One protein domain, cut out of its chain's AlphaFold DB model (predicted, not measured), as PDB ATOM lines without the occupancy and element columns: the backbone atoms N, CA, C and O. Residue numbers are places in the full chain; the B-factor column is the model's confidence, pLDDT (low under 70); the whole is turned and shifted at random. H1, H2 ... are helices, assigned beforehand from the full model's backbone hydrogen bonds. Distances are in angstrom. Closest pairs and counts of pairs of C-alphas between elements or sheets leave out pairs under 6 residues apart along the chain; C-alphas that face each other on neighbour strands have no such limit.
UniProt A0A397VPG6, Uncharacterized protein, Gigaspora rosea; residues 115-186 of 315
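Overview. This is residues 115 to 186 of the 315 residues of an uncharacterized protein of Gigaspora rosea (UniProt A0A397VPG6). A small body of short helices has its longest helix, H5, along one side, with H1 and H2 on one flank of it and H3 and H4 on another, so that H5 and these two pairs stand in a rough triangle. H6 lies past the last residues of H5, and the link from H4 to H5, around Arg 165, lies at the opposite end of the body; contacts between the helices are few. The printed part has 72 residues with six named helices, H1 to H6 in chain order, and no named strand; its class is all helix. The whole is compact, with a radius of gyration of the C-alphas of 11.7 A and spans of 31 by 29 by 17 A.

Arrangement. H5, residues 170 to 181, touches no helix. H2, residues 124 to 134, is close to H5 but not clearly touching, with Leu 127 and Trp 171 as the closest C-alphas at 7.4 A; they run opposite ways at a steep tilt of 69 degrees, only just short of about perpendicular. H4, residues 153 to 159, is also close to H5 but not clearly touching, closest at the C-alphas of Trp 153 and Phe 172, 7.6 A, and about perpendicular to it at 75 degrees. H1, residues 115 to 118, is close to H5 but not clearly touching, the C-alphas of Ile 117 and Ile 179 being closest at 6.8 A. H1 and H2 only just touch, only at the corner by their link, with 3 pairs of C-alphas within 8 A, the closest Leu 118 and Ser 124 at 5.1 A. H3, residues 139 to 142, and H4 only just touch, also with 3 such pairs, the closest Gln 141 and Thr 159 at 5.8 A. H6, residues 183 to 186, is close to H5 but not clearly touching, closest at the C-alphas of Ile 179 and Ile 185, 7.7 A. H2 and H4 are apart. In H2 every O i to N i+4 pair is within hydrogen-bond range, in H5 7 of 8 and in H4 0 of 3, where 4 of 4 O i to N i+3 pairs are; H1, H3 and H6 are too short for an i+4 pair.

Along the chain. H5 measures 17.5 A from first to last C-alpha, beginning at C-alpha 170 (-2.708, -6.993, 45.740). H2 measures 15.4 A, H4 10.2 A, H6 6.0 A, H3 5.6 A and H1 4.8 A. H1 begins at C-alpha 115 (-11.910, -8.933, 29.187), and H6 ends at C-alpha 186 (-24.592, -8.247, 36.289).

Size, cuts and confidence. The C-alphas farthest apart, those of Arg 165 and Ser 184, are 33.8 A apart. The printed part has no cut and no long link. The mean pLDDT of the printed part is 89.4, that of H6 is 73, and no printed residue is under 70.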
ATOM      1  N   ASN A 115     -12.453  -9.916  30.127       91.31
ATOM      2  CA  ASN A 115     -11.910  -8.933  29.187       91.31
ATOM      3  C   ASN A 115     -12.789  -7.671  29.093       91.31
ATOM      4  O   ASN A 115     -12.246  -6.578  28.961       91.31
ATOM      5  N   LEU A 116     -14.110  -7.803  29.290       88.88
ATOM      6  CA  LEU A 116     -15.056  -6.676  29.328       88.88
ATOM      7  C   LEU A 116     -14.685  -5.621  30.382       88.88
ATOM      8  O   LEU A 116     -14.904  -4.430  30.182       88.88
ATOM      9  N   ILE A 117     -14.108  -6.057  31.504       90.19
ATOM     10  CA  ILE A 117     -13.613  -5.166  32.560       90.19
ATOM     11  C   ILE A 117     -12.209  -4.694  32.219       90.19
ATOM     12  O   ILE A 117     -11.903  -3.508  32.311       90.19
ATOM     13  N   LEU A 118     -11.340  -5.635  31.838       91.19
ATOM     14  CA  LEU A 118      -9.919  -5.365  31.661       91.19
ATOM     15  C   LEU A 118      -9.650  -4.284  30.615       91.19
ATOM     16  O   LEU A 118      -8.716  -3.516  30.821       91.19
ATOM     17  N   ASN A 119     -10.440  -4.190  29.542       86.38
ATOM     18  CA  ASN A 119     -10.223  -3.189  28.491       86.38
ATOM     19  C   ASN A 119     -10.285  -1.747  29.024       86.38
ATOM     20  O   ASN A 119      -9.540  -0.893  28.547       86.38
ATOM     21  N   ASN A 120     -11.062  -1.501  30.082       86.06
ATOM     22  CA  ASN A 120     -11.206  -0.180  30.699       86.06
ATOM     23  C   ASN A 120     -10.156   0.112  31.786       86.06
ATOM     24  O   ASN A 120     -10.068   1.235  32.284       86.06
ATOM     25  N   LEU A 121      -9.346  -0.878  32.175       88.94
ATOM     26  CA  LEU A 121      -8.400  -0.736  33.279       88.94
ATOM     27  C   LEU A 121      -7.010  -0.303  32.824       88.94
ATOM     28  O   LEU A 121      -6.410  -0.840  31.888       88.94
ATOM     29  N   SER A 122      -6.404   0.582  33.617       85.50
ATOM     30  CA  SER A 122      -4.970   0.842  33.502       85.50
ATOM     31  C   SER A 122      -4.175  -0.450  33.762       85.50
ATOM     32  O   SER A 122      -4.447  -1.207  34.694       85.50
ATOM     33  N   ARG A 123      -3.148  -0.714  32.940       87.94
ATOM     34  CA  ARG A 123      -2.286  -1.917  33.036       87.94
ATOM     35  C   ARG A 123      -3.018  -3.252  32.798       87.94
ATOM     36  O   ARG A 123      -2.544  -4.294  33.268       87.94
ATOM     37  N   SER A 124      -4.101  -3.232  32.024       91.19
ATOM     38  CA  SER A 124      -4.885  -4.400  31.591       91.19
ATOM     39  C   SER A 124      -4.034  -5.586  31.126       91.19
ATOM     40  O   SER A 124      -4.223  -6.705  31.591       91.19
ATOM     41  N   VAL A 125      -2.998  -5.334  30.323       92.81
ATOM     42  CA  VAL A 125      -2.068  -6.351  29.798       92.81
ATOM     43  C   VAL A 125      -1.349  -7.134  30.911       92.81
ATOM     44  O   VAL A 125      -1.222  -8.361  30.862       92.81
ATOM     45  N   ARG A 126      -0.884  -6.444  31.962       93.00
ATOM     46  CA  ARG A 126      -0.193  -7.085  33.095       93.00
ATOM     47  C   ARG A 126      -1.175  -7.852  33.976       93.00
ATOM     48  O   ARG A 126      -0.826  -8.913  34.496       93.00
ATOM     49  N   LEU A 127      -2.379  -7.313  34.167       93.50
ATOM     50  CA  LEU A 127      -3.454  -8.009  34.872       93.50
ATOM     51  C   LEU A 127      -3.834  -9.287  34.126       93.50
ATOM     52  O   LEU A 127      -3.842 -10.348  34.743       93.50
ATOM     53  N   LYS A 128      -4.008  -9.210  32.804       94.94
ATOM     54  CA  LYS A 128      -4.301 -10.353  31.940       94.94
ATOM     55  C   LYS A 128      -3.257 -11.456  32.069       94.94
ATOM     56  O   LYS A 128      -3.607 -12.599  32.334       94.94
ATOM     57  N   HIS A 129      -1.971 -11.109  32.002       93.69
ATOM     58  CA  HIS A 129      -0.895 -12.080  32.209       93.69
ATOM     59  C   HIS A 129      -1.004 -12.803  33.568       93.69
ATOM     60  O   HIS A 129      -0.855 -14.025  33.653       93.69
ATOM     61  N   ASN A 130      -1.281 -12.061  34.645       92.88
ATOM     62  CA  ASN A 130      -1.446 -12.655  35.972       92.88
ATOM     63  C   ASN A 130      -2.685 -13.552  36.044       92.88
ATOM     64  O   ASN A 130      -2.604 -14.646  36.592       92.88
ATOM     65  N   LEU A 131      -3.806 -13.107  35.487       94.12
ATOM     66  CA  LEU A 131      -5.056 -13.858  35.436       94.12
ATOM     67  C   LEU A 131      -4.884 -15.180  34.685       94.12
ATOM     68  O   LEU A 131      -5.202 -16.239  35.233       94.12
ATOM     69  N   ASN A 132      -4.239 -15.140  33.515       93.56
ATOM     70  CA  ASN A 132      -3.937 -16.328  32.720       93.56
ATOM     71  C   ASN A 132      -3.077 -17.333  33.493       93.56
ATOM     72  O   ASN A 132      -3.348 -18.531  33.495       93.56
ATOM     73  N   LYS A 133      -2.086 -16.850  34.251       91.50
ATOM     74  CA  LYS A 133      -1.241 -17.697  35.107       91.50
ATOM     75  C   LYS A 133      -2.025 -18.453  36.190       91.50
ATOM     76  O   LYS A 133      -1.596 -19.534  36.606       91.50
ATOM     77  N   TYR A 134      -3.120 -17.878  36.688       91.06
ATOM     78  CA  TYR A 134      -3.975 -18.497  37.705       91.06
ATOM     79  C   TYR A 134      -5.180 -19.246  37.123       91.06
ATOM     80  O   TYR A 134      -5.827 -19.972  37.875       91.06
ATOM     81  N   GLY A 135      -5.450 -19.133  35.820       92.12
ATOM     82  CA  GLY A 135      -6.624 -19.734  35.186       92.12
ATOM     83  C   GLY A 135      -7.930 -18.995  35.492       92.12
ATOM     84  O   GLY A 135      -8.973 -19.631  35.624       92.12
ATOM     85  N   LEU A 136      -7.850 -17.674  35.680       93.94
ATOM     86  CA  LEU A 136      -8.984 -16.800  35.980       93.94
ATOM     87  C   LEU A 136      -9.382 -16.035  34.717       93.94
ATOM     88  O   LEU A 136      -8.722 -15.075  34.336       93.94
ATOM     89  N   TYR A 137     -10.442 -16.478  34.060       93.44
ATOM     90  CA  TYR A 137     -10.884 -15.988  32.754       93.44
ATOM     91  C   TYR A 137     -12.278 -15.361  32.795       93.44
ATOM     92  O   TYR A 137     -12.601 -14.532  31.942       93.44
ATOM     93  N   PHE A 138     -13.083 -15.744  33.785       93.56
ATOM     94  CA  PHE A 138     -14.493 -15.398  33.884       93.56
ATOM     95  C   PHE A 138     -14.802 -14.682  35.191       93.56
ATOM     96  O   PHE A 138     -14.164 -14.938  36.215       93.56
ATOM     97  N   VAL A 139     -15.799 -13.802  35.161       92.31
ATOM     98  CA  VAL A 139     -16.250 -13.051  36.340       92.31
ATOM     99  C   VAL A 139     -16.833 -13.988  37.395       92.31
ATOM    100  O   VAL A 139     -16.551 -13.836  38.582       92.31
ATOM    101  N   GLU A 140     -17.554 -15.021  36.968       91.69
ATOM    102  CA  GLU A 140     -18.207 -15.993  37.844       91.69
ATOM    103  C   GLU A 140     -17.202 -16.745  38.736       91.69
ATOM    104  O   GLU A 140     -17.537 -17.195  39.829       91.69
ATOM    105  N   GLN A 141     -15.926 -16.829  38.342       93.19
ATOM    106  CA  GLN A 141     -14.877 -17.437  39.172       93.19
ATOM    107  C   GLN A 141     -14.535 -16.620  40.429       93.19
ATOM    108  O   GLN A 141     -13.857 -17.142  41.323       93.19
ATOM    109  N   PHE A 142     -14.971 -15.359  40.491       93.06
ATOM    110  CA  PHE A 142     -14.774 -14.435  41.607       93.06
ATOM    111  C   PHE A 142     -16.003 -14.319  42.506       93.06
ATOM    112  O   PHE A 142     -15.905 -13.704  43.564       93.06
ATOM    113  N   THR A 143     -17.142 -14.892  42.124       91.44
ATOM    114  CA  THR A 143     -18.415 -14.741  42.836       91.44
ATOM    115  C   THR A 143     -18.891 -16.063  43.421       91.44
ATOM    116  O   THR A 143     -18.449 -17.141  43.025       91.44
ATOM    117  N   ASN A 144     -19.800 -15.982  44.385       90.00
ATOM    118  CA  ASN A 144     -20.517 -17.141  44.904       90.00
ATOM    119  C   ASN A 144     -21.583 -17.650  43.908       90.00
ATOM    120  O   ASN A 144     -21.739 -17.112  42.808       90.00
ATOM    121  N   ASN A 145     -22.326 -18.690  44.288       87.94
ATOM    122  CA  ASN A 145     -23.343 -19.307  43.437       87.94
ATOM    123  C   ASN A 145     -24.524 -18.385  43.103       87.94
ATOM    124  O   ASN A 145     -25.102 -18.483  42.025       87.94
ATOM    125  N   SER A 146     -24.886 -17.513  44.044       83.75
ATOM    126  CA  SER A 146     -26.038 -16.608  43.942       83.75
ATOM    127  C   SER A 146     -25.678 -15.197  43.472       83.75
ATOM    128  O   SER A 146     -26.545 -14.331  43.486       83.75
ATOM    129  N   TYR A 147     -24.415 -14.941  43.119       85.69
ATOM    130  CA  TYR A 147     -23.899 -13.617  42.739       85.69
ATOM    131  C   TYR A 147     -24.095 -12.509  43.787       85.69
ATOM    132  O   TYR A 147     -24.031 -11.327  43.471       85.69
ATOM    133  N   THR A 148     -24.309 -12.872  45.053       84.44
ATOM    134  CA  THR A 148     -24.535 -11.913  46.146       84.44
ATOM    135  C   THR A 148     -23.246 -11.442  46.805       84.44
ATOM    136  O   THR A 148     -23.237 -10.406  47.464       84.44
ATOM    137  N   ALA A 149     -22.161 -12.209  46.676       86.62
ATOM    138  CA  ALA A 149     -20.895 -11.899  47.323       86.62
ATOM    139  C   ALA A 149     -19.698 -12.359  46.493       86.62
ATOM    140  O   ALA A 149     -19.731 -13.397  45.824       86.62
ATOM    141  N   PHE A 150     -18.603 -11.610  46.615       91.19
ATOM    142  CA  PHE A 150     -17.311 -11.987  46.065       91.19
ATOM    143  C   PHE A 150     -16.598 -12.995  46.964       91.19
ATOM    144  O   PHE A 150     -16.635 -12.928  48.195       91.19
ATOM    145  N   LEU A 151     -15.916 -13.933  46.322       91.69
ATOM    146  CA  LEU A 151     -15.087 -14.924  46.975       91.69
ATOM    147  C   LEU A 151     -13.817 -14.267  47.509       91.69
ATOM    148  O   LEU A 151     -13.112 -13.526  46.824       91.69
ATOM    149  N   THR A 152     -13.458 -14.624  48.735       93.19
ATOM    150  CA  THR A 152     -12.121 -14.338  49.256       93.19
ATOM    151  C   THR A 152     -11.067 -15.057  48.412       93.19
ATOM    152  O   THR A 152     -11.319 -16.131  47.862       93.19
ATOM    153  N   TRP A 153      -9.832 -14.543  48.385       93.31
ATOM    154  CA  TRP A 153      -8.734 -15.196  47.656       93.31
ATOM    155  C   TRP A 153      -8.581 -16.684  48.009       93.31
ATOM    156  O   TRP A 153      -8.339 -17.520  47.143       93.31
ATOM    157  N   ARG A 154      -8.788 -17.038  49.284       92.25
ATOM    158  CA  ARG A 154      -8.738 -18.430  49.743       92.25
ATOM    159  C   ARG A 154      -9.819 -19.293  49.094       92.25
ATOM    160  O   ARG A 154      -9.527 -20.442  48.777       92.25
ATOM    161  N   GLN A 155     -11.026 -18.752  48.930       92.81
ATOM    162  CA  GLN A 155     -12.169 -19.437  48.323       92.81
ATOM    163  C   GLN A 155     -11.992 -19.622  46.812       92.81
ATOM    164  O   GLN A 155     -12.339 -20.670  46.275       92.81
ATOM    165  N   VAL A 156     -11.345 -18.665  46.141       93.50
ATOM    166  CA  VAL A 156     -10.996 -18.770  44.714       93.50
ATOM    167  C   VAL A 156     -10.106 -19.980  44.425       93.50
ATOM    168  O   VAL A 156     -10.154 -20.537  43.335       93.50
ATOM    169  N   HIS A 157      -9.331 -20.474  45.398       93.00
ATOM    170  CA  HIS A 157      -8.529 -21.688  45.201       93.00
ATOM    171  C   HIS A 157      -9.391 -22.880  44.757       93.00
ATOM    172  O   HIS A 157      -8.919 -23.709  43.976       93.00
ATOM    173  N   HIS A 158     -10.640 -22.957  45.235       91.06
ATOM    174  CA  HIS A 158     -11.614 -23.962  44.819       91.06
ATOM    175  C   HIS A 158     -12.078 -23.767  43.378       91.06
ATOM    176  O   HIS A 158     -12.091 -24.742  42.635       91.06
ATOM    177  N   THR A 159     -12.351 -22.545  42.924       90.62
ATOM    178  CA  THR A 159     -12.748 -22.313  41.523       90.62
ATOM    179  C   THR A 159     -11.598 -22.613  40.552       90.62
ATOM    180  O   THR A 159     -11.803 -23.286  39.544       90.62
ATOM    181  N   ILE A 160     -10.355 -22.242  40.891       90.31
ATOM    182  CA  ILE A 160      -9.165 -22.530  40.056       90.31
ATOM    183  C   ILE A 160      -8.599 -23.948  40.237       90.31
ATOM    184  O   ILE A 160      -7.642 -24.332  39.561       90.31
ATOM    185  N   GLN A 161      -9.148 -24.731  41.171       90.50
ATOM    186  CA  GLN A 161      -8.713 -26.097  41.481       90.50
ATOM    187  C   GLN A 161      -7.217 -26.225  41.829       90.50
ATOM    188  O   GLN A 161      -6.560 -27.218  41.502       90.50
ATOM    189  N   LYS A 162      -6.665 -25.211  42.503       90.69
ATOM    190  CA  LYS A 162      -5.248 -25.136  42.876       90.69
ATOM    191  C   LYS A 162      -5.069 -24.242  44.096       90.69
ATOM    192  O   LYS A 162      -5.658 -23.174  44.170       90.69
ATOM    193  N   ILE A 163      -4.182 -24.633  45.014       90.56
ATOM    194  CA  ILE A 163      -3.787 -23.815  46.172       90.56
ATOM    195  C   ILE A 163      -2.433 -23.142  45.874       90.56
ATOM    196  O   ILE A 163      -1.392 -23.810  45.910       90.56
ATOM    197  N   PRO A 164      -2.396 -21.832  45.569       89.19
ATOM    198  CA  PRO A 164      -1.164 -21.066  45.461       89.19
ATOM    199  C   PRO A 164      -0.422 -21.023  46.800       89.19
ATOM    200  O   PRO A 164      -1.026 -20.903  47.861       89.19
ATOM    201  N   ARG A 165       0.914 -21.053  46.753       82.00
ATOM    202  CA  ARG A 165       1.763 -20.947  47.955       82.00
ATOM    203  C   ARG A 165       1.886 -19.518  48.506       82.00
ATOM    204  O   ARG A 165       2.437 -19.336  49.583       82.00
ATOM    205  N   LYS A 166       1.456 -18.506  47.747       81.31
ATOM    206  CA  LYS A 166       1.660 -17.084  48.066       81.31
ATOM    207  C   LYS A 166       0.412 -16.479  48.709       81.31
ATOM    208  O   LYS A 166      -0.697 -16.952  48.467       81.31
ATOM    209  N   ARG A 167       0.619 -15.400  49.473       87.19
ATOM    210  CA  ARG A 167      -0.456 -14.534  49.978       87.19
ATOM    211  C   ARG A 167      -1.346 -14.023  48.844       87.19
ATOM    212  O   ARG A 167      -0.911 -13.997  47.688       87.19
ATOM    213  N   ALA A 168      -2.543 -13.568  49.207       89.44
ATOM    214  CA  ALA A 168      -3.442 -12.887  48.286       89.44
ATOM    215  C   ALA A 168      -2.690 -11.769  47.544       89.44
ATOM    216  O   ALA A 168      -2.030 -10.942  48.187       89.44
ATOM    217  N   PRO A 169      -2.693 -11.774  46.204       91.44
ATOM    218  CA  PRO A 169      -1.985 -10.760  45.454       91.44
ATOM    219  C   PRO A 169      -2.758  -9.438  45.502       91.44
ATOM    220  O   PRO A 169      -3.973  -9.425  45.365       91.44
ATOM    221  N   GLY A 170      -2.057  -8.309  45.631       90.81
ATOM    222  CA  GLY A 170      -2.708  -6.993  45.740       90.81
ATOM    223  C   GLY A 170      -3.471  -6.544  44.487       90.81
ATOM    224  O   GLY A 170      -4.250  -5.603  44.558       90.81
ATOM    225  N   TRP A 171      -3.264  -7.195  43.337       92.31
ATOM    226  CA  TRP A 171      -4.093  -6.955  42.154       92.31
ATOM    227  C   TRP A 171      -5.486  -7.580  42.282       92.31
ATOM    228  O   TRP A 171      -6.400  -7.107  41.623       92.31
ATOM    229  N   PHE A 172      -5.650  -8.620  43.110       93.31
ATOM    230  CA  PHE A 172      -6.918  -9.336  43.245       93.31
ATOM    231  C   PHE A 172      -7.989  -8.451  43.871       93.31
ATOM    232  O   PHE A 172      -9.066  -8.340  43.307       93.31
ATOM    233  N   THR A 173      -7.665  -7.775  44.977       90.62
ATOM    234  CA  THR A 173      -8.604  -6.869  45.657       90.62
ATOM    235  C   THR A 173      -8.998  -5.701  44.759       90.62
ATOM    236  O   THR A 173     -10.172  -5.408  44.605       90.62
ATOM    237  N   LYS A 174      -8.019  -5.101  44.071       91.00
ATOM    238  CA  LYS A 174      -8.293  -4.022  43.114       91.00
ATOM    239  C   LYS A 174      -9.218  -4.484  41.998       91.00
ATOM    240  O   LYS A 174     -10.162  -3.792  41.668       91.00
ATOM    241  N   LEU A 175      -8.953  -5.659  41.430       91.69
ATOM    242  CA  LEU A 175      -9.795  -6.202  40.375       91.69
ATOM    243  C   LEU A 175     -11.216  -6.458  40.881       91.69
ATOM    244  O   LEU A 175     -12.148  -6.078  40.196       91.69
ATOM    245  N   THR A 176     -11.398  -7.048  42.067       91.00
ATOM    246  CA  THR A 176     -12.745  -7.270  42.616       91.00
ATOM    247  C   THR A 176     -13.513  -5.966  42.812       91.00
ATOM    248  O   THR A 176     -14.695  -5.932  42.490       91.00
ATOM    249  N   ASP A 177     -12.848  -4.894  43.248       89.62
ATOM    250  CA  ASP A 177     -13.474  -3.575  43.407       89.62
ATOM    251  C   ASP A 177     -13.951  -3.010  42.052       89.62
ATOM    252  O   ASP A 177     -15.056  -2.482  41.946       89.62
ATOM    253  N   GLU A 178     -13.163  -3.197  40.989       90.19
ATOM    254  CA  GLU A 178     -13.525  -2.784  39.624       90.19
ATOM    255  C   GLU A 178     -14.696  -3.602  39.053       90.19
ATOM    256  O   GLU A 178     -15.564  -3.057  38.375       90.19
ATOM    257  N   ILE A 179     -14.768  -4.908  39.350       88.44
ATOM    258  CA  ILE A 179     -15.919  -5.738  38.945       88.44
ATOM    259  C   ILE A 179     -17.189  -5.257  39.663       88.44
ATOM    260  O   ILE A 179     -18.239  -5.156  39.033       88.44
ATOM    261  N   VAL A 180     -17.102  -4.923  40.957       86.12
ATOM    262  CA  VAL A 180     -18.234  -4.368  41.725       86.12
ATOM    263  C   VAL A 180     -18.720  -3.053  41.111       86.12
ATOM    264  O   VAL A 180     -19.925  -2.844  40.986       86.12
ATOM    265  N   ALA A 181     -17.795  -2.174  40.713       85.88
ATOM    266  CA  ALA A 181     -18.129  -0.887  40.107       85.88
ATOM    267  C   ALA A 181     -18.795  -1.030  38.724       85.88
ATOM    268  O   ALA A 181     -19.625  -0.203  38.340       85.88
ATOM    269  N   ALA A 182     -18.468  -2.086  37.978       83.81
ATOM    270  CA  ALA A 182     -19.010  -2.351  36.652       83.81
ATOM    271  C   ALA A 182     -20.411  -2.999  36.714       83.81
ATOM    272  O   ALA A 182     -20.604  -4.199  36.495       83.81
ATOM    273  N   THR A 183     -21.430  -2.174  36.970       70.94
ATOM    274  CA  THR A 183     -22.846  -2.580  37.064       70.94
ATOM    275  C   THR A 183     -23.366  -3.314  35.823       70.94
ATOM    276  O   THR A 183     -24.169  -4.237  35.956       70.94
ATOM    277  N   SER A 184     -22.857  -2.990  34.630       71.94
ATOM    278  CA  SER A 184     -23.261  -3.589  33.346       71.94
ATOM    279  C   SER A 184     -23.030  -5.103  33.245       71.94
ATOM    280  O   SER A 184     -23.677  -5.784  32.447       71.94
ATOM    281  N   ILE A 185     -22.134  -5.654  34.061       76.44
ATOM    282  CA  ILE A 185     -21.745  -7.068  34.014       76.44
ATOM    283  C   ILE A 185     -22.823  -7.965  34.603       76.44
ATOM    284  O   ILE A 185     -23.006  -9.082  34.130       76.44
ATOM    285  N   HIS A 186     -23.576  -7.467  35.585       72.25
ATOM    286  CA  HIS A 186     -24.592  -8.247  36.289       72.25
ATOM    287  C   HIS A 186     -25.671  -8.782  35.335       72.25
ATOM    288  O   HIS A 186     -26.191  -9.871  35.552       72.25
TER     289      HIS A 186